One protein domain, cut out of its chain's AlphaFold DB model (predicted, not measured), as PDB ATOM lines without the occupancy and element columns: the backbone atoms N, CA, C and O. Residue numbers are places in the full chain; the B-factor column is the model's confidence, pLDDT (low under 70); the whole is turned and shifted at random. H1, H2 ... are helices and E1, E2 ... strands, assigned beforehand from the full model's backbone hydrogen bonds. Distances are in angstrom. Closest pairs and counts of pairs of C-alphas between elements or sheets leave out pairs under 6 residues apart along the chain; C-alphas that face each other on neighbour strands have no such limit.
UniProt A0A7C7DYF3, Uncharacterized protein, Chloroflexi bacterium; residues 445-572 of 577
ATOM      1  N   ARG A 445       0.180 -21.837 -36.915       89.94
ATOM      2  CA  ARG A 445      -0.838 -21.472 -37.913       89.94
ATOM      3  C   ARG A 445      -0.788 -19.984 -38.255       89.94
ATOM      4  O   ARG A 445      -0.754 -19.632 -39.428       89.94
ATOM      5  N   GLU A 446      -0.726 -19.125 -37.238       87.81
ATOM      6  CA  GLU A 446      -0.581 -17.674 -37.407       87.81
ATOM      7  C   GLU A 446       0.813 -17.325 -37.945       87.81
ATOM      8  O   GLU A 446       0.934 -16.521 -38.861       87.81
ATOM      9  N   ALA A 447       1.856 -17.977 -37.420       87.56
ATOM     10  CA  ALA A 447       3.250 -17.682 -37.749       87.56
ATOM     11  C   ALA A 447       3.688 -18.132 -39.155       87.56
ATOM     12  O   ALA A 447       4.678 -17.620 -39.667       87.56
ATOM     13  N   SER A 448       3.003 -19.111 -39.757       90.69
ATOM     14  CA  SER A 448       3.325 -19.634 -41.098       90.69
ATOM     15  C   SER A 448       2.551 -18.956 -42.222       90.69
ATOM     16  O   SER A 448       2.886 -19.149 -43.388       90.69
ATOM     17  N   SER A 449       1.508 -18.186 -41.901       91.75
ATOM     18  CA  SER A 449       0.524 -17.673 -42.862       91.75
ATOM     19  C   SER A 449      -0.222 -18.760 -43.655       91.75
ATOM     20  O   SER A 449      -0.641 -18.532 -44.795       91.75
ATOM     21  N   TRP A 450      -0.383 -19.944 -43.054       94.44
ATOM     22  CA  TRP A 450      -1.094 -21.076 -43.644       94.44
ATOM     23  C   TRP A 450      -2.520 -20.706 -44.060       94.44
ATOM     24  O   TRP A 450      -3.266 -20.070 -43.310       94.44
ATOM     25  N   ARG A 451      -2.906 -21.138 -45.260       90.75
ATOM     26  CA  ARG A 451      -4.245 -20.970 -45.820       90.75
ATOM     27  C   ARG A 451      -4.745 -22.303 -46.342       90.75
ATOM     28  O   ARG A 451      -4.073 -22.964 -47.128       90.75
ATOM     29  N   ASN A 452      -5.962 -22.637 -45.943       87.75
ATOM     30  CA  ASN A 452      -6.716 -23.756 -46.477       87.75
ATOM     31  C   ASN A 452      -8.089 -23.222 -46.895       87.75
ATOM     32  O   ASN A 452      -8.872 -22.806 -46.040       87.75
ATOM     33  N   SER A 453      -8.332 -23.153 -48.202       85.25
ATOM     34  CA  SER A 453      -9.527 -22.550 -48.797       85.25
ATOM     35  C   SER A 453     -10.128 -23.518 -49.816       85.25
ATOM     36  O   SER A 453      -9.365 -24.235 -50.457       85.25
ATOM     37  N   PRO A 454     -11.460 -23.569 -49.993       84.50
ATOM     38  CA  PRO A 454     -12.067 -24.469 -50.973       84.50
ATOM     39  C   PRO A 454     -11.779 -24.085 -52.432       84.50
ATOM     40  O   PRO A 454     -11.724 -24.962 -53.281       84.50
ATOM     41  N   ASP A 455     -11.561 -22.797 -52.713       87.00
ATOM     42  CA  ASP A 455     -11.365 -22.232 -54.058       87.00
ATOM     43  C   ASP A 455      -9.906 -22.291 -54.549       87.00
ATOM     44  O   ASP A 455      -9.579 -21.762 -55.610       87.00
ATOM     45  N   ARG A 456      -8.974 -22.832 -53.749       89.00
ATOM     46  CA  ARG A 456      -7.525 -22.770 -54.016       89.00
ATOM     47  C   ARG A 456      -6.792 -23.955 -53.405       89.00
ATOM     48  O   ARG A 456      -7.222 -24.470 -52.372       89.00
ATOM     49  N   PRO A 457      -5.624 -24.328 -53.946       88.62
ATOM     50  CA  PRO A 457      -4.784 -25.273 -53.244       88.62
ATOM     51  C   PRO A 457      -4.265 -24.717 -51.904       88.62
ATOM     52  O   PRO A 457      -3.979 -23.515 -51.829       88.62
ATOM     53  N   PRO A 458      -4.134 -25.542 -50.838       90.12
ATOM     54  CA  PRO A 458      -3.495 -25.150 -49.604       90.12
ATOM     55  C   PRO A 458      -2.103 -24.612 -49.870       90.12
ATOM     56  O   PRO A 458      -1.376 -25.048 -50.766       90.12
ATOM     57  N   GLY A 459      -1.722 -23.649 -49.052       91.94
ATOM     58  CA  GLY A 459      -0.447 -22.987 -49.204       91.94
ATOM     59  C   GLY A 459      -0.298 -21.863 -48.205       91.94
ATOM     60  O   GLY A 459      -0.966 -21.815 -47.173       91.94
ATOM     61  N   PHE A 460       0.589 -20.935 -48.528       94.00
ATOM     62  CA  PHE A 460       0.946 -19.832 -47.649       94.00
ATOM     63  C   PHE A 460       0.743 -18.519 -48.382       94.00
ATOM     64  O   PHE A 460       1.080 -18.409 -49.560       94.00
ATOM     65  N   SER A 461       0.239 -17.492 -47.694       92.38
ATOM     66  CA  SER A 461       0.306 -16.143 -48.279       92.38
ATOM     67  C   SER A 461       1.722 -15.617 -48.387       92.38
ATOM     68  O   SER A 461       2.011 -14.843 -49.294       92.38
ATOM     69  N   ASN A 462       2.580 -16.010 -47.450       93.38
ATOM     70  CA  ASN A 462       4.001 -15.757 -47.491       93.38
ATOM     71  C   ASN A 462       4.733 -17.109 -47.497       93.38
ATOM     72  O   ASN A 462       4.856 -17.738 -46.441       93.38
ATOM     73  N   PRO A 463       5.231 -17.572 -48.660       94.25
ATOM     74  CA  PRO A 463       5.952 -18.839 -48.761       94.25
ATOM     75  C   PRO A 463       7.131 -18.941 -47.791       94.25
ATOM     76  O   PRO A 463       7.399 -20.020 -47.279       94.25
ATOM     77  N   TRP A 464       7.808 -17.833 -47.477       94.56
ATOM     78  CA  TRP A 464       8.973 -17.837 -46.588       94.56
ATOM     79  C   TRP A 464       8.612 -18.126 -45.127       94.56
ATOM     80  O   TRP A 464       9.347 -18.842 -44.450       94.56
ATOM     81  N   GLU A 465       7.464 -17.641 -44.651       92.94
ATOM     82  CA  GLU A 465       6.924 -18.001 -43.330       92.94
ATOM     83  C   GLU A 465       6.518 -19.480 -43.283       92.94
ATOM     84  O   GLU A 465       6.786 -20.172 -42.297       92.94
ATOM     85  N   GLY A 466       5.956 -19.988 -44.384       93.69
ATOM     86  CA  GLY A 466       5.714 -21.414 -44.582       93.69
ATOM     87  C   GLY A 466       7.004 -22.226 -44.496       93.69
ATOM     88  O   GLY A 466       7.120 -23.106 -43.655       93.69
ATOM     89  N   ILE A 467       8.029 -21.901 -45.285       95.75
ATOM     90  CA  ILE A 467       9.318 -22.617 -45.292       95.75
ATOM     91  C   ILE A 467       9.973 -22.609 -43.897       95.75
ATOM     92  O   ILE A 467      10.555 -23.617 -43.482       95.75
ATOM     93  N   ALA A 468       9.835 -21.518 -43.132       93.38
ATOM     94  CA  ALA A 468      10.341 -21.428 -41.759       93.38
ATOM     95  C   ALA A 468       9.705 -22.466 -40.816       93.38
ATOM     96  O   ALA A 468      10.388 -22.963 -39.912       93.38
ATOM     97  N   LEU A 469       8.447 -22.858 -41.061       94.00
ATOM     98  CA  LEU A 469       7.757 -23.908 -40.308       94.00
ATOM     99  C   LEU A 469       8.515 -25.238 -40.358       94.00
ATOM    100  O   LEU A 469       8.610 -25.896 -39.328       94.00
ATOM    101  N   VAL A 470       9.086 -25.633 -41.505       91.62
ATOM    102  CA  VAL A 470       9.810 -26.917 -41.640       91.62
ATOM    103  C   VAL A 470      10.987 -26.972 -40.676       91.62
ATOM    104  O   VAL A 470      11.116 -27.904 -39.878       91.62
ATOM    105  N   GLY A 471      11.839 -25.945 -40.746       88.06
ATOM    106  CA  GLY A 471      13.024 -25.845 -39.908       88.06
ATOM    107  C   GLY A 471      12.651 -25.793 -38.428       88.06
ATOM    108  O   GLY A 471      13.251 -26.497 -37.619       88.06
ATOM    109  N   ALA A 472      11.625 -25.019 -38.071       89.75
ATOM    110  CA  ALA A 472      11.155 -24.929 -36.695       89.75
ATOM    111  C   ALA A 472      10.573 -26.259 -36.192       89.75
ATOM    112  O   ALA A 472      10.957 -26.733 -35.121       89.75
ATOM    113  N   ALA A 473       9.682 -26.888 -36.960       90.75
ATOM    114  CA  ALA A 473       9.023 -28.136 -36.594       90.75
ATOM    115  C   ALA A 473      10.039 -29.244 -36.304       90.75
ATOM    116  O   ALA A 473       9.910 -29.959 -35.313       90.75
ATOM    117  N   ILE A 474      11.087 -29.357 -37.118       89.19
ATOM    118  CA  ILE A 474      12.053 -30.450 -36.991       89.19
ATOM    119  C   ILE A 474      13.173 -30.090 -36.015       89.19
ATOM    120  O   ILE A 474      13.408 -30.823 -35.057       89.19
ATOM    121  N   TRP A 475      13.837 -28.946 -36.182       88.81
ATOM    122  CA  TRP A 475      14.997 -28.618 -35.349       88.81
ATOM    123  C   TRP A 475      14.617 -28.167 -33.940       88.81
ATOM    124  O   TRP A 475      15.336 -28.489 -33.000       88.81
ATOM    125  N   HIS A 476      13.487 -27.475 -33.760       86.38
ATOM    126  CA  HIS A 476      13.017 -27.065 -32.428       86.38
ATOM    127  C   HIS A 476      11.944 -28.002 -31.871       86.38
ATOM    128  O   HIS A 476      11.938 -28.287 -30.677       86.38
ATOM    129  N   GLY A 477      11.030 -28.494 -32.713       87.38
ATOM    130  CA  GLY A 477       9.953 -29.373 -32.261       87.38
ATOM    131  C   GLY A 477      10.430 -30.778 -31.895       87.38
ATOM    132  O   GLY A 477      10.206 -31.210 -30.763       87.38
ATOM    133  N   VAL A 478      11.125 -31.458 -32.814       89.19
ATOM    134  CA  VAL A 478      11.741 -32.776 -32.551       89.19
ATOM    135  C   VAL A 478      13.023 -32.639 -31.719       89.19
ATOM    136  O   VAL A 478      13.381 -33.564 -30.992       89.19
ATOM    137  N   GLY A 479      13.707 -31.492 -31.800       88.38
ATOM    138  CA  GLY A 479      14.945 -31.237 -31.059       88.38
ATOM    139  C   GLY A 479      16.111 -32.100 -31.538       88.38
ATOM    140  O   GLY A 479      16.867 -32.634 -30.726       88.38
ATOM    141  N   LEU A 480      16.213 -32.299 -32.855       89.75
ATOM    142  CA  LEU A 480      17.249 -33.117 -33.482       89.75
ATOM    143  C   LEU A 480      18.584 -32.360 -33.581       89.75
ATOM    144  O   LEU A 480      18.627 -31.213 -34.018       89.75
ATOM    145  N   CYS A 481      19.691 -33.019 -33.243       88.31
ATOM    146  CA  CYS A 481      21.048 -32.490 -33.408       88.31
ATOM    147  C   CYS A 481      22.040 -33.644 -33.650       88.31
ATOM    148  O   CYS A 481      22.112 -34.564 -32.836       88.31
ATOM    149  N   ASP A 482      22.809 -33.625 -34.747       86.94
ATOM    150  CA  ASP A 482      23.898 -34.586 -35.001       86.94
ATOM    151  C   ASP A 482      25.253 -33.950 -34.668       86.94
ATOM    152  O   ASP A 482      25.784 -33.158 -35.444       86.94
ATOM    153  N   ARG A 483      25.839 -34.333 -33.526       81.31
ATOM    154  CA  ARG A 483      27.176 -33.879 -33.095       81.31
ATOM    155  C   ARG A 483      28.309 -34.742 -33.656       81.31
ATOM    156  O   ARG A 483      29.482 -34.514 -33.375       81.31
ATOM    157  N   GLY A 484      27.972 -35.712 -34.502       76.44
ATOM    158  CA  GLY A 484      28.905 -36.556 -35.230       76.44
ATOM    159  C   GLY A 484      29.334 -37.813 -34.485       76.44
ATOM    160  O   GLY A 484      29.361 -38.877 -35.105       76.44
ATOM    161  N   ASP A 485      29.637 -37.710 -33.194       81.00
ATOM    162  CA  ASP A 485      29.833 -38.847 -32.286       81.00
ATOM    163  C   ASP A 485      28.496 -39.410 -31.778       81.00
ATOM    164  O   ASP A 485      28.331 -40.621 -31.639       81.00
ATOM    165  N   ALA A 486      27.530 -38.521 -31.572       88.88
ATOM    166  CA  ALA A 486      26.225 -38.811 -31.016       88.88
ATOM    167  C   ALA A 486      25.128 -37.994 -31.714       88.88
ATOM    168  O   ALA A 486      25.309 -36.829 -32.073       88.88
ATOM    169  N   ILE A 487      23.958 -38.615 -31.863       91.88
ATOM    170  CA  ILE A 487      22.735 -37.945 -32.308       91.88
ATOM    171  C   ILE A 487      21.885 -37.684 -31.070       91.88
ATOM    172  O   ILE A 487      21.594 -38.618 -30.326       91.88
ATOM    173  N   PHE A 488      21.471 -36.442 -30.861       92.88
ATOM    174  CA  PHE A 488      20.602 -36.025 -29.767       92.88
ATOM    175  C   PHE A 488      19.191 -35.772 -30.293       92.88
ATOM    176  O   PHE A 488      19.016 -35.206 -31.374       92.88
ATOM    177  N   VAL A 489      18.197 -36.219 -29.527       93.81
ATOM    178  CA  VAL A 489      16.772 -36.021 -29.804       93.81
ATOM    179  C   VAL A 489      16.094 -35.578 -28.512       93.81
ATOM    180  O   VAL A 489      15.825 -36.388 -27.618       93.81
ATOM    181  N   GLU A 490      15.832 -34.278 -28.421       90.06
ATOM    182  CA  GLU A 490      15.222 -33.625 -27.260       90.06
ATOM    183  C   GLU A 490      13.909 -32.940 -27.668       90.06
ATOM    184  O   GLU A 490      13.866 -31.721 -27.843       90.06
ATOM    185  N   PRO A 491      12.820 -33.708 -27.852       83.19
ATOM    186  CA  PRO A 491      11.561 -33.159 -28.332       83.19
ATOM    187  C   PRO A 491      10.965 -32.251 -27.256       83.19
ATOM    188  O   PRO A 491      10.469 -32.726 -26.237       83.19
ATOM    189  N   GLN A 492      11.038 -30.937 -27.469       73.50
ATOM    190  CA  GLN A 492      10.771 -29.961 -26.407       73.50
ATOM    191  C   GLN A 492       9.299 -29.937 -25.992       73.50
ATOM    192  O   GLN A 492       8.974 -30.006 -24.812       73.50
ATOM    193  N   TRP A 493       8.394 -29.833 -26.966       76.75
ATOM    194  CA  TRP A 493       6.958 -29.683 -26.706       76.75
ATOM    195  C   TRP A 493       6.117 -30.785 -27.347       76.75
ATOM    196  O   TRP A 493       5.013 -31.054 -26.872       76.75
ATOM    197  N   MET A 494       6.618 -31.438 -28.403       82.81
ATOM    198  CA  MET A 494       5.850 -32.427 -29.169       82.81
ATOM    199  C   MET A 494       5.380 -33.590 -28.294       82.81
ATOM    200  O   MET A 494       4.219 -33.968 -28.364       82.81
ATOM    201  N   VAL A 495       6.238 -34.096 -27.407       80.38
ATOM    202  CA  VAL A 495       5.897 -35.175 -26.456       80.38
ATOM    203  C   VAL A 495       4.839 -34.779 -25.425       80.38
ATOM    204  O   VAL A 495       4.121 -35.640 -24.929       80.38
ATOM    205  N   HIS A 496       4.720 -33.489 -25.100       80.50
ATOM    206  CA  HIS A 496       3.712 -32.986 -24.162       80.50
ATOM    207  C   HIS A 496       2.384 -32.658 -24.847       80.50
ATOM    208  O   HIS A 496       1.332 -32.730 -24.218       80.50
ATOM    209  N   ARG A 497       2.428 -32.280 -26.129       83.50
ATOM    210  CA  ARG A 497       1.246 -31.881 -26.903       83.50
ATOM    211  C   ARG A 497       0.607 -33.040 -27.658       83.50
ATOM    212  O   ARG A 497      -0.607 -33.034 -27.855       83.50
ATOM    213  N   TRP A 498       1.399 -34.016 -28.086       90.12
ATOM    214  CA  TRP A 498       0.951 -35.097 -28.949       90.12
ATOM    215  C   TRP A 498       1.282 -36.462 -28.365       90.12
ATOM    216  O   TRP A 498       2.389 -36.723 -27.901       90.12
ATOM    217  N   SER A 499       0.295 -37.351 -28.440       91.69
ATOM    218  CA  SER A 499       0.419 -38.732 -27.982       91.69
ATOM    219  C   SER A 499       1.394 -39.551 -28.823       91.69
ATOM    220  O   SER A 499       1.901 -40.548 -28.332       91.69
ATOM    221  N   TRP A 500       1.664 -39.143 -30.062       95.00
ATOM    222  CA  TRP A 500       2.634 -39.776 -30.946       95.00
ATOM    223  C   TRP A 500       3.163 -38.763 -31.963       95.00
ATOM    224  O   TRP A 500       2.534 -37.733 -32.188       95.00
ATOM    225  N   TRP A 501       4.310 -39.040 -32.571       95.88
ATOM    226  CA  TRP A 501       4.800 -38.342 -33.765       95.88
ATOM    227  C   TRP A 501       5.848 -39.214 -34.461       95.88
ATOM    228  O   TRP A 501       6.434 -40.100 -33.842       95.88
ATOM    229  N   ALA A 502       6.107 -38.979 -35.742       96.38
ATOM    230  CA  ALA A 502       7.153 -39.683 -36.473       96.38
ATOM    231  C   ALA A 502       7.901 -38.751 -37.421       96.38
ATOM    232  O   ALA A 502       7.284 -37.983 -38.148       96.38
ATOM    233  N   LEU A 503       9.226 -38.856 -37.455       95.50
ATOM    234  CA  LEU A 503      10.080 -38.209 -38.448       95.50
ATOM    235  C   LEU A 503      10.753 -39.304 -39.269       95.50
ATOM    236  O   LEU A 503      11.594 -40.033 -38.749       95.50
ATOM    237  N   LEU A 504      10.389 -39.447 -40.538       94.31
ATOM    238  CA  LEU A 504      10.843 -40.558 -41.370       94.31
ATOM    239  C   LEU A 504      11.921 -40.117 -42.356       94.31
ATOM    240  O   LEU A 504      11.725 -39.196 -43.143       94.31
ATOM    241  N   GLY A 505      13.052 -40.824 -42.352       91.31
ATOM    242  CA  GLY A 505      14.073 -40.716 -43.390       91.31
ATOM    243  C   GLY A 505      14.756 -39.352 -43.490       91.31
ATOM    244  O   GLY A 505      15.126 -38.970 -44.598       91.31
ATOM    245  N   VAL A 506      14.921 -38.626 -42.378       91.38
ATOM    246  CA  VAL A 506      15.685 -37.367 -42.367       91.38
ATOM    247  C   VAL A 506      17.138 -37.640 -42.755       91.38
ATOM    248  O   VAL A 506      17.748 -38.617 -42.296       91.38
ATOM    249  N   THR A 507      17.685 -36.805 -43.637       87.81
ATOM    250  CA  THR A 507      19.041 -36.972 -44.172       87.81
ATOM    251  C   THR A 507      20.038 -36.285 -43.244       87.81
ATOM    252  O   THR A 507      20.067 -35.064 -43.159       87.81
ATOM    253  N   LEU A 508      20.880 -37.056 -42.549       84.56
ATOM    254  CA  LEU A 508      21.971 -36.512 -41.728       84.56
ATOM    255  C   LEU A 508      23.225 -36.278 -42.580       84.56
ATOM    256  O   LEU A 508      23.877 -35.241 -42.476       84.56
ATOM    257  N   THR A 509      23.537 -37.252 -43.438       77.00
ATOM    258  CA  THR A 509      24.539 -37.194 -44.515       77.00
ATOM    259  C   THR A 509      24.028 -38.001 -45.715       77.00
ATOM    260  O   THR A 509      23.016 -38.689 -45.592       77.00
ATOM    261  N   GLU A 510      24.725 -37.975 -46.859       69.31
ATOM    262  CA  GLU A 510      24.328 -38.732 -48.065       69.31
ATOM    263  C   GLU A 510      24.073 -40.228 -47.787       69.31
ATOM    264  O   GLU A 510      23.116 -40.807 -48.301       69.31
ATOM    265  N   GLU A 511      24.869 -40.832 -46.902       76.06
ATOM    266  CA  GLU A 511      24.782 -42.253 -46.535       76.06
ATOM    267  C   GLU A 511      24.056 -42.504 -45.198       76.06
ATOM    268  O   GLU A 511      23.721 -43.642 -44.851       76.06
ATOM    269  N   ARG A 512      23.804 -41.453 -44.403       84.56
ATOM    270  CA  ARG A 512      23.193 -41.571 -43.070       84.56
ATOM    271  C   ARG A 512      21.804 -40.958 -43.066       84.56
ATOM    272  O   ARG A 512      21.645 -39.743 -43.013       84.56
ATOM    273  N   ARG A 513      20.798 -41.828 -43.008       89.75
ATOM    274  CA  ARG A 513      19.409 -41.459 -42.714       89.75
ATOM    275  C   ARG A 513      19.001 -41.885 -41.314       89.75
ATOM    276  O   ARG A 513      19.527 -42.875 -40.790       89.75
ATOM    277  N   LEU A 514      18.056 -41.149 -40.747       93.56
ATOM    278  CA  LEU A 514      17.444 -41.420 -39.455       93.56
ATOM    279  C   LEU A 514      15.920 -41.430 -39.610       93.56
ATOM    280  O   LEU A 514      15.353 -40.569 -40.275       93.56
ATOM    281  N   SER A 515      15.266 -42.402 -38.985       95.88
ATOM    282  CA  SER A 515      13.820 -42.397 -38.780       95.88
ATOM    283  C   SER A 515      13.542 -42.531 -37.291       95.88
ATOM    284  O   SER A 515      14.216 -43.309 -36.611       95.88
ATOM    285  N   LEU A 516      12.562 -41.774 -36.814       96.69
ATOM    286  CA  LEU A 516      12.138 -41.678 -35.426       96.69
ATOM    287  C   LEU A 516      10.623 -41.869 -35.350       96.69
ATOM    288  O   LEU A 516       9.900 -41.301 -36.167       96.69
ATOM    289  N   VAL A 517      10.147 -42.626 -34.365       97.25
ATOM    290  CA  VAL A 517       8.725 -42.722 -34.007       97.25
ATOM    291  C   VAL A 517       8.606 -42.638 -32.494       97.25
ATOM    292  O   VAL A 517       9.184 -43.453 -31.784       97.25
ATOM    293  N   TRP A 518       7.860 -41.659 -32.006       96.38
ATOM    294  CA  TRP A 518       7.393 -41.589 -30.630       96.38
ATOM    295  C   TRP A 518       5.991 -42.186 -30.564       96.38
ATOM    296  O   TRP A 518       5.093 -41.697 -31.247       96.38
ATOM    297  N   ASP A 519       5.805 -43.225 -29.754       94.81
ATOM    298  CA  ASP A 519       4.521 -43.929 -29.601       94.81
ATOM    299  C   ASP A 519       3.704 -43.475 -28.372       94.81
ATOM    300  O   ASP A 519       2.624 -44.009 -28.110       94.81
ATOM    301  N   GLY A 520       4.223 -42.503 -27.614       93.25
ATOM    302  CA  GLY A 520       3.650 -42.026 -26.351       93.25
ATOM    303  C   GLY A 520       4.390 -42.501 -25.101       93.25
ATOM    304  O   GLY A 520       4.152 -41.962 -24.020       93.25
ATOM    305  N   ALA A 521       5.302 -43.468 -25.234       93.50
ATOM    306  CA  ALA A 521       6.096 -43.999 -24.128       93.50
ATOM    307  C   ALA A 521       7.580 -44.196 -24.479       93.50
ATOM    308  O   ALA A 521       8.448 -43.960 -23.637       93.50
ATOM    309  N   THR A 522       7.873 -44.617 -25.708       95.06
ATOM    310  CA  THR A 522       9.209 -44.972 -26.188       95.06
ATOM    311  C   THR A 522       9.515 -44.260 -27.503       95.06
ATOM    312  O   THR A 522       8.682 -44.142 -28.401       95.06
ATOM    313  N   LEU A 523      10.754 -43.789 -27.636       96.25
ATOM    314  CA  LEU A 523      11.306 -43.262 -28.875       96.25
ATOM    315  C   LEU A 523      11.982 -44.394 -29.661       96.25
ATOM    316  O   LEU A 523      13.065 -44.868 -29.316       96.25
ATOM    317  N   HIS A 524      11.350 -44.818 -30.746       96.88
ATOM    318  CA  HIS A 524      11.867 -45.811 -31.679       96.88
ATOM    319  C   HIS A 524      12.755 -45.121 -32.712       96.88
ATOM    320  O   HIS A 524      12.300 -44.204 -33.389       96.88
ATOM    321  N   ALA A 525      13.999 -45.567 -32.872       96.75
ATOM    322  CA  ALA A 525      14.962 -44.953 -33.784       96.75
ATOM    323  C   ALA A 525      15.644 -45.990 -34.684       96.75
ATOM    324  O   ALA A 525      15.934 -47.100 -34.246       96.75
ATOM    325  N   THR A 526      15.966 -45.637 -35.930       95.50
ATOM    326  CA  THR A 526      16.764 -46.513 -36.823       95.50
ATOM    327  C   THR A 526      18.271 -46.441 -36.576       95.50
ATOM    328  O   THR A 526      19.055 -47.144 -37.213       95.50
ATOM    329  N   ARG A 527      18.701 -45.564 -35.665       93.00
ATOM    330  CA  ARG A 527      20.094 -45.401 -35.240       93.00
ATOM    331  C   ARG A 527      20.149 -45.121 -33.738       93.00
ATOM    332  O   ARG A 527      19.147 -44.676 -33.181       93.00
ATOM    333  N   PRO A 528      21.299 -45.348 -33.084       93.12
ATOM    334  CA  PRO A 528      21.503 -44.911 -31.709       93.12
ATOM    335  C   PRO A 528      21.298 -43.397 -31.576       93.12
ATOM    336  O   PRO A 528      21.876 -42.628 -32.345       93.12
ATOM    337  N   VAL A 529      20.478 -42.995 -30.605       95.06
ATOM    338  CA  VAL A 529      20.223 -41.592 -30.256       95.06
ATOM    339  C   VAL A 529      20.254 -41.413 -28.740       95.06
ATOM    340  O   VAL A 529      19.880 -42.320 -27.995       95.06
ATOM    341  N   HIS A 530      20.676 -40.239 -28.289       95.31
ATOM    342  CA  HIS A 530      20.568 -39.791 -26.909       95.31
ATOM    343  C   HIS A 530      19.271 -39.010 -26.736       95.31
ATOM    344  O   HIS A 530      18.999 -38.066 -27.476       95.31
ATOM    345  N   SER A 531      18.476 -39.408 -25.750       94.25
ATOM    346  CA  SER A 531      17.235 -38.736 -25.392       94.25
ATOM    347  C   SER A 531      16.992 -38.863 -23.893       94.25
ATOM    348  O   SER A 531      17.472 -39.804 -23.260       94.25
ATOM    349  N   ALA A 532      16.228 -37.927 -23.333       91.94
ATOM    350  CA  ALA A 532      15.716 -38.035 -21.968       91.94
ATOM    351  C   ALA A 532      14.608 -39.101 -21.838       91.94
ATOM    352  O   ALA A 532      14.280 -39.520 -20.729       91.94
ATOM    353  N   PHE A 533      14.031 -39.536 -22.962       91.62
ATOM    354  CA  PHE A 533      12.974 -40.544 -23.023       91.62
ATOM    355  C   PHE A 533      13.545 -41.951 -23.243       91.62
ATOM    356  O   PHE A 533      14.660 -42.081 -23.755       91.62
ATOM    357  N   PRO A 534      12.799 -43.022 -22.905       95.12
ATOM    358  CA  PRO A 534      13.189 -44.383 -23.257       95.12
ATOM    359  C   PRO A 534      13.430 -44.510 -24.764       95.12
ATOM    360  O   PRO A 534      12.573 -44.131 -25.558       95.12
ATOM    361  N   VAL A 535      14.587 -45.046 -25.162       95.94
ATOM    362  CA  VAL A 535      14.967 -45.200 -26.575       95.94
ATOM    363  C   VAL A 535      15.062 -46.671 -26.942       95.94
ATOM    364  O   VAL A 535      15.681 -47.470 -26.237       95.94
ATOM    365  N   GLN A 536      14.515 -47.011 -28.105       95.69
ATOM    366  CA  GLN A 536      14.605 -48.337 -28.686       95.69
ATOM    367  C   GLN A 536      15.159 -48.267 -30.106       95.69
ATOM    368  O   GLN A 536      14.553 -47.666 -30.991       95.69
ATOM    369  N   VAL A 537      16.300 -48.916 -30.341       95.06
ATOM    370  CA  VAL A 537      16.937 -48.934 -31.663       95.06
ATOM    371  C   VAL A 537      16.422 -50.111 -32.494       95.06
ATOM    372  O   VAL A 537      16.290 -51.234 -31.999       95.06
ATOM    373  N   HIS A 538      16.145 -49.842 -33.766       94.75
ATOM    374  CA  HIS A 538      15.622 -50.781 -34.757       94.75
ATOM    375  C   HIS A 538      16.482 -50.758 -36.013       94.75
ATOM    376  O   HIS A 538      17.133 -49.761 -36.314       94.75
ATOM    377  N   ARG A 539      16.454 -51.844 -36.785       92.00
ATOM    378  CA  ARG A 539      17.137 -51.893 -38.084       92.00
ATOM    379  C   ARG A 539      16.413 -51.020 -39.104       92.00
ATOM    380  O   ARG A 539      17.042 -50.348 -39.915       92.00
ATOM    381  N   GLN A 540      15.084 -51.060 -39.074       93.25
ATOM    382  CA  GLN A 540      14.238 -50.369 -40.032       93.25
ATOM    383  C   GLN A 540      12.920 -49.956 -39.382       93.25
ATOM    384  O   GLN A 540      12.401 -50.659 -38.518       93.25
ATOM    385  N   ILE A 541      12.389 -48.824 -39.832       95.31
ATOM    386  CA  ILE A 541      11.029 -48.374 -39.555       95.31
ATOM    387  C   ILE A 541      10.372 -48.129 -40.912       95.31
ATOM    388  O   ILE A 541      10.945 -47.421 -41.745       95.31
ATOM    389  N   GLN A 542       9.214 -48.738 -41.138       92.88
ATOM    390  CA  GLN A 542       8.410 -48.591 -42.348       92.88
ATOM    391  C   GLN A 542       7.035 -48.023 -41.990       92.88
ATOM    392  O   GLN A 542       6.528 -48.277 -40.900       92.88
ATOM    393  N   LEU A 543       6.444 -47.268 -42.913       91.81
ATOM    394  CA  LEU A 543       5.057 -46.823 -42.837       91.81
ATOM    395  C   LEU A 543       4.265 -47.598 -43.897       91.81
ATOM    396  O   LEU A 543       4.629 -47.568 -45.070       91.81
ATOM    397  N   LEU A 544       3.247 -48.332 -43.458       90.75
ATOM    398  CA  LEU A 544       2.385 -49.185 -44.282       90.75
ATOM    399  C   LEU A 544       0.992 -48.557 -44.417       90.75
ATOM    400  O   LEU A 544       0.641 -47.738 -43.573       90.75
ATOM    401  N   HIS A 545       0.205 -48.994 -45.410       87.81
ATOM    402  CA  HIS A 545      -1.215 -48.628 -45.589       87.81
ATOM    403  C   HIS A 545      -1.457 -47.113 -45.686       87.81
ATOM    404  O   HIS A 545      -2.261 -46.536 -44.959       87.81
ATOM    405  N   ILE A 546      -0.700 -46.457 -46.568       82.25
ATOM    406  CA  ILE A 546      -0.839 -45.021 -46.866       82.25
ATOM    407  C   ILE A 546      -1.506 -44.764 -48.220       82.25
ATOM    408  O   ILE A 546      -1.526 -43.627 -48.685       82.25
ATOM    409  N   ASP A 547      -2.029 -45.815 -48.848       75.31
ATOM    410  CA  ASP A 547      -2.690 -45.727 -50.144       75.31
ATOM    411  C   ASP A 547      -4.030 -44.994 -50.015       75.31
ATOM    412  O   ASP A 547      -4.743 -45.137 -49.024       75.31
ATOM    413  N   GLU A 548      -4.397 -44.235 -51.047       69.81
ATOM    414  CA  GLU A 548      -5.612 -43.409 -51.079       69.81
ATOM    415  C   GLU A 548      -6.891 -44.188 -50.733       69.81
ATOM    416  O   GLU A 548      -7.743 -43.689 -49.998       69.81
ATOM    417  N   PHE A 549      -7.015 -45.416 -51.239       74.00
ATOM    418  CA  PHE A 549      -8.217 -46.238 -51.077       74.00
ATOM    419  C   PHE A 549      -8.192 -47.142 -49.830       74.00
ATOM    420  O   PHE A 549      -9.207 -47.764 -49.524       74.00
ATOM    421  N   ASP A 550      -7.060 -47.220 -49.121       76.38
ATOM    422  CA  ASP A 550      -6.853 -48.071 -47.935       76.38
ATOM    423  C   ASP A 550      -5.969 -47.355 -46.899       76.38
ATOM    424  O   ASP A 550      -4.977 -47.889 -46.397       76.38
ATOM    425  N   PHE A 551      -6.291 -46.089 -46.622       84.94
ATOM    426  CA  PHE A 551      -5.518 -45.298 -45.677       84.94
ATOM    427  C   PHE A 551      -5.813 -45.731 -44.236       84.94
ATOM    428  O   PHE A 551      -6.774 -45.284 -43.605       84.94
ATOM    429  N   ASP A 552      -4.947 -46.585 -43.702       87.62
ATOM    430  CA  ASP A 552      -4.945 -47.036 -42.312       87.62
ATOM    431  C   ASP A 552      -3.498 -47.162 -41.809       87.62
ATOM    432  O   ASP A 552      -3.013 -48.275 -41.588       87.62
ATOM    433  N   PRO A 553      -2.764 -46.041 -41.667       91.06
ATOM    434  CA  PRO A 553      -1.317 -46.070 -41.536       91.06
ATOM    435  C   PRO A 553      -0.859 -46.932 -40.363       91.06
ATOM    436  O   PRO A 553      -1.400 -46.841 -39.264       91.06
ATOM    437  N   VAL A 554       0.188 -47.733 -40.566       94.00
ATOM    438  CA  VAL A 554       0.828 -48.520 -39.500       94.00
ATOM    439  C   VAL A 554       2.337 -48.345 -39.571       94.00
ATOM    440  O   VAL A 554       2.955 -48.617 -40.600       94.00
ATOM    441  N   PHE A 555       2.945 -47.942 -38.457       95.62
ATOM    442  CA  PHE A 555       4.397 -47.945 -38.319       95.62
ATOM    443  C   PHE A 555       4.860 -49.354 -37.939       95.62
ATOM    444  O   PHE A 555       4.526 -49.848 -36.863       95.62
ATOM    445  N   GLU A 556       5.629 -50.002 -38.812       96.00
ATOM    446  CA  GLU A 556       6.266 -51.292 -38.543       96.00
ATOM    447  C   GLU A 556       7.750 -51.076 -38.221       96.00
ATOM    448  O   GLU A 556       8.526 -50.605 -39.057       96.00
ATOM    449  N   MET A 557       8.157 -51.413 -36.996       95.69
ATOM    450  CA  MET A 557       9.546 -51.376 -36.546       95.69
ATOM    451  C   MET A 557      10.135 -52.787 -36.536       95.69
ATOM    452  O   MET A 557       9.608 -53.691 -35.885       95.69
ATOM    453  N   ILE A 558      11.242 -52.972 -37.255       92.31
ATOM    454  CA  ILE A 558      11.869 -54.278 -37.486       92.31
ATOM    455  C   ILE A 558      13.193 -54.359 -36.727       92.31
ATOM    456  O   ILE A 558      14.100 -53.538 -36.921       92.31
ATOM    457  N   ARG A 559      13.326 -55.397 -35.898       85.12
ATOM    458  CA  ARG A 559      14.526 -55.742 -35.131       85.12
ATOM    459  C   ARG A 559      15.155 -57.041 -35.629       85.12
ATOM    460  O   ARG A 559      14.471 -57.929 -36.133       85.12
ATOM    461  N   GLY A 560      16.465 -57.158 -35.420       69.50
ATOM    462  CA  GLY A 560      17.255 -58.347 -35.746       69.50
ATOM    463  C   GLY A 560      18.344 -58.087 -36.790       69.50
ATOM    464  O   GLY A 560      18.238 -57.189 -37.627       69.50
ATOM    465  N   GLU A 561      19.415 -58.878 -36.725       62.91
ATOM    466  CA  GLU A 561      20.476 -58.907 -37.742       62.91
ATOM    467  C   GLU A 561      19.960 -59.553 -39.037       62.91
ATOM    468  O   GLU A 561      19.065 -60.402 -39.010       62.91
ATOM    469  N   ALA A 562      20.514 -59.160 -40.188       56.69
ATOM    470  CA  ALA A 562      20.169 -59.776 -41.466       56.69
ATOM    471  C   ALA A 562      20.414 -61.301 -41.408       56.69
ATOM    472  O   ALA A 562      21.531 -61.736 -41.141       56.69
ATOM    473  N   GLY A 563      19.369 -62.107 -41.638       55.38
ATOM    474  CA  GLY A 563      19.457 -63.575 -41.653       55.38
ATOM    475  C   GLY A 563      19.068 -64.305 -40.356       55.38
ATOM    476  O   GLY A 563      19.213 -65.524 -40.297       55.38
ATOM    477  N   ARG A 564      18.551 -63.610 -39.330       60.12
ATOM    478  CA  ARG A 564      17.919 -64.215 -38.134       60.12
ATOM    479  C   ARG A 564      16.418 -63.909 -38.079       60.12
ATOM    480  O   ARG A 564      15.940 -63.052 -38.815       60.12
ATOM    481  N   THR A 565      15.680 -64.612 -37.213       65.62
ATOM    482  CA  THR A 565      14.240 -64.399 -36.991       65.62
ATOM    483  C   THR A 565      13.967 -62.930 -36.660       65.62
ATOM    484  O   THR A 565      14.441 -62.426 -35.644       65.62
ATOM    485  N   GLU A 566      13.239 -62.244 -37.540       80.88
ATOM    486  CA  GLU A 566      12.911 -60.827 -37.388       80.88
ATOM    487  C   GLU A 566      11.836 -60.646 -36.315       80.88
ATOM    488  O   GLU A 566      10.761 -61.240 -36.398       80.88
ATOM    489  N   GLU A 567      12.102 -59.798 -35.322       85.44
ATOM    490  CA  GLU A 567      11.072 -59.343 -34.387       85.44
ATOM    491  C   GLU A 567      10.433 -58.075 -34.966       85.44
ATOM    492  O   GLU A 567      11.131 -57.121 -35.323       85.44
ATOM    493  N   ARG A 568       9.103 -58.072 -35.084       91.50
ATOM    494  CA  ARG A 568       8.335 -56.953 -35.644       91.50
ATOM    495  C   ARG A 568       7.425 -56.363 -34.583       91.50
ATOM    496  O   ARG A 568       6.656 -57.083 -33.950       91.50
ATOM    497  N   ILE A 569       7.495 -55.049 -34.426       92.94
ATOM    498  CA  ILE A 569       6.626 -54.263 -33.551       92.94
ATOM    499  C   ILE A 569       5.788 -53.360 -34.446       92.94
ATOM    500  O   ILE A 569       6.309 -52.770 -35.389       92.94
ATOM    501  N   ARG A 570       4.488 -53.269 -34.173       94.81
ATOM    502  CA  ARG A 570       3.564 -52.434 -34.943       94.81
ATOM    503  C   ARG A 570       2.926 -51.397 -34.037       94.81
ATOM    504  O   ARG A 570       2.398 -51.746 -32.985       94.81
ATOM    505  N   PHE A 571       2.947 -50.149 -34.478       95.44
ATOM    506  CA  PHE A 571       2.282 -49.032 -33.825       95.44
ATOM    507  C   PHE A 571       1.243 -48.435 -34.776       95.44
ATOM    508  O   PHE A 571       1.568 -48.031 -35.894       95.44
ATOM    509  N   LYS A 572      -0.013 -48.396 -34.323       94.44
ATOM    510  CA  LYS A 572      -1.127 -47.812 -35.068       94.44
ATOM    511  C   LYS A 572      -1.408 -46.393 -34.540       94.44
ATOM    512  O   LYS A 572      -1.907 -46.274 -33.416       94.44
TER     513      LYS A 572
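What this domain is: This is residues 445 to 572 of the 577 residues of an uncharacterized protein of Chloroflexi bacterium (UniProt A0A7C7DYF3). Two small sheets, E5 to E8 and E9 to E11, make the body as a sandwich with crossed strands, while H2 reaches out from the first sheet as an arm, with H1 and the hairpin E1 and E2 at its far end. A second small hairpin, E3 and E4, follows H2. The printed part has 128 residues with three named helices and eleven named strands, in the order H1 E1 E2 H2 E3 E4 H3 E5 to E11; the class is mixed, helices and strands. The sheet E5 - E6 - E7 - E8 is mixed and the sheet E9 - E10 - E11 antiparallel. The whole is only just loose, close to compact, with a radius of gyration of the C-alphas of 16.8 A and spans of 53 by 40 by 31 A.

How they stand to each other: H1, residues 445 to 448, touches residues 465 to 469 alone of H2, residues 463 to 478; their closest C-alphas, Ser 448 and Glu 465, are 4.5 A apart. E1, residues 450 to 453, and E2, residues 456 to 460, form a hairpin with N 451 and O 459 at 2.8 A, within hydrogen-bond range. H2 has a kink of 29 degrees near residue 472. E3, residues 480 to 482, and E4, residues 487 to 489, form a hairpin, with N 488 and O 481 at 2.8 A. H3, residues 494 to 497, is close to but not clearly touching H2; the closest C-alphas, Gly 477 and Met 494, are 6.0 A apart. E5, residues 501 to 507, E6, residues 513 to 518, and E7, residues 523 to 525, form a meander, each strand the antiparallel neighbour of the one before, with N 503 and O 516 at 2.8 A and N 517 and O 524 at 2.8 A. E8, residues 535 to 537, is parallel to E7 at 23 degrees, with N 525 and O 536 at 2.9 A. H2 only grazes this sheet, with its residues 474 to 478. E8 runs on into E9, residues 540 to 544, across a break of 2 residues at 94 degrees. E9, E10, residues 554 to 559, and E11, residues 567 to 571, form a second meander, with N 542 and O 556 at 2.9 A and N 557 and O 569 at 2.8 A. The two sheets form a sandwich, two sheets face to face: the facing parts are 9.7 A centre to centre, with strands at 60 degrees. The closest C-alphas of E6 and E9, Ser 515 and Ile 541, are 6.6 A apart. In H2, 10 of 12 O i to N i+4 pairs are within hydrogen-bond range; H1 and H3 are too short for such a pair.

Where its parts are: H1 begins at C-alpha 445, (-0.838, -21.472, -37.913). H2 is 22.1 A long, E5 17.7 A, E6 17.0 A and E10 16.1 A. E11 ends at C-alpha 571, (2.282, -49.032, -33.825).

The domain as a whole: The two C-alphas farthest apart, those of Asp 455 and Arg 564, are 53.6 A apart. The printed part has no cut and no long link. Mean pLDDT of the printed part is 88.4; residues 510, 548 and 560 to 565 are under 70.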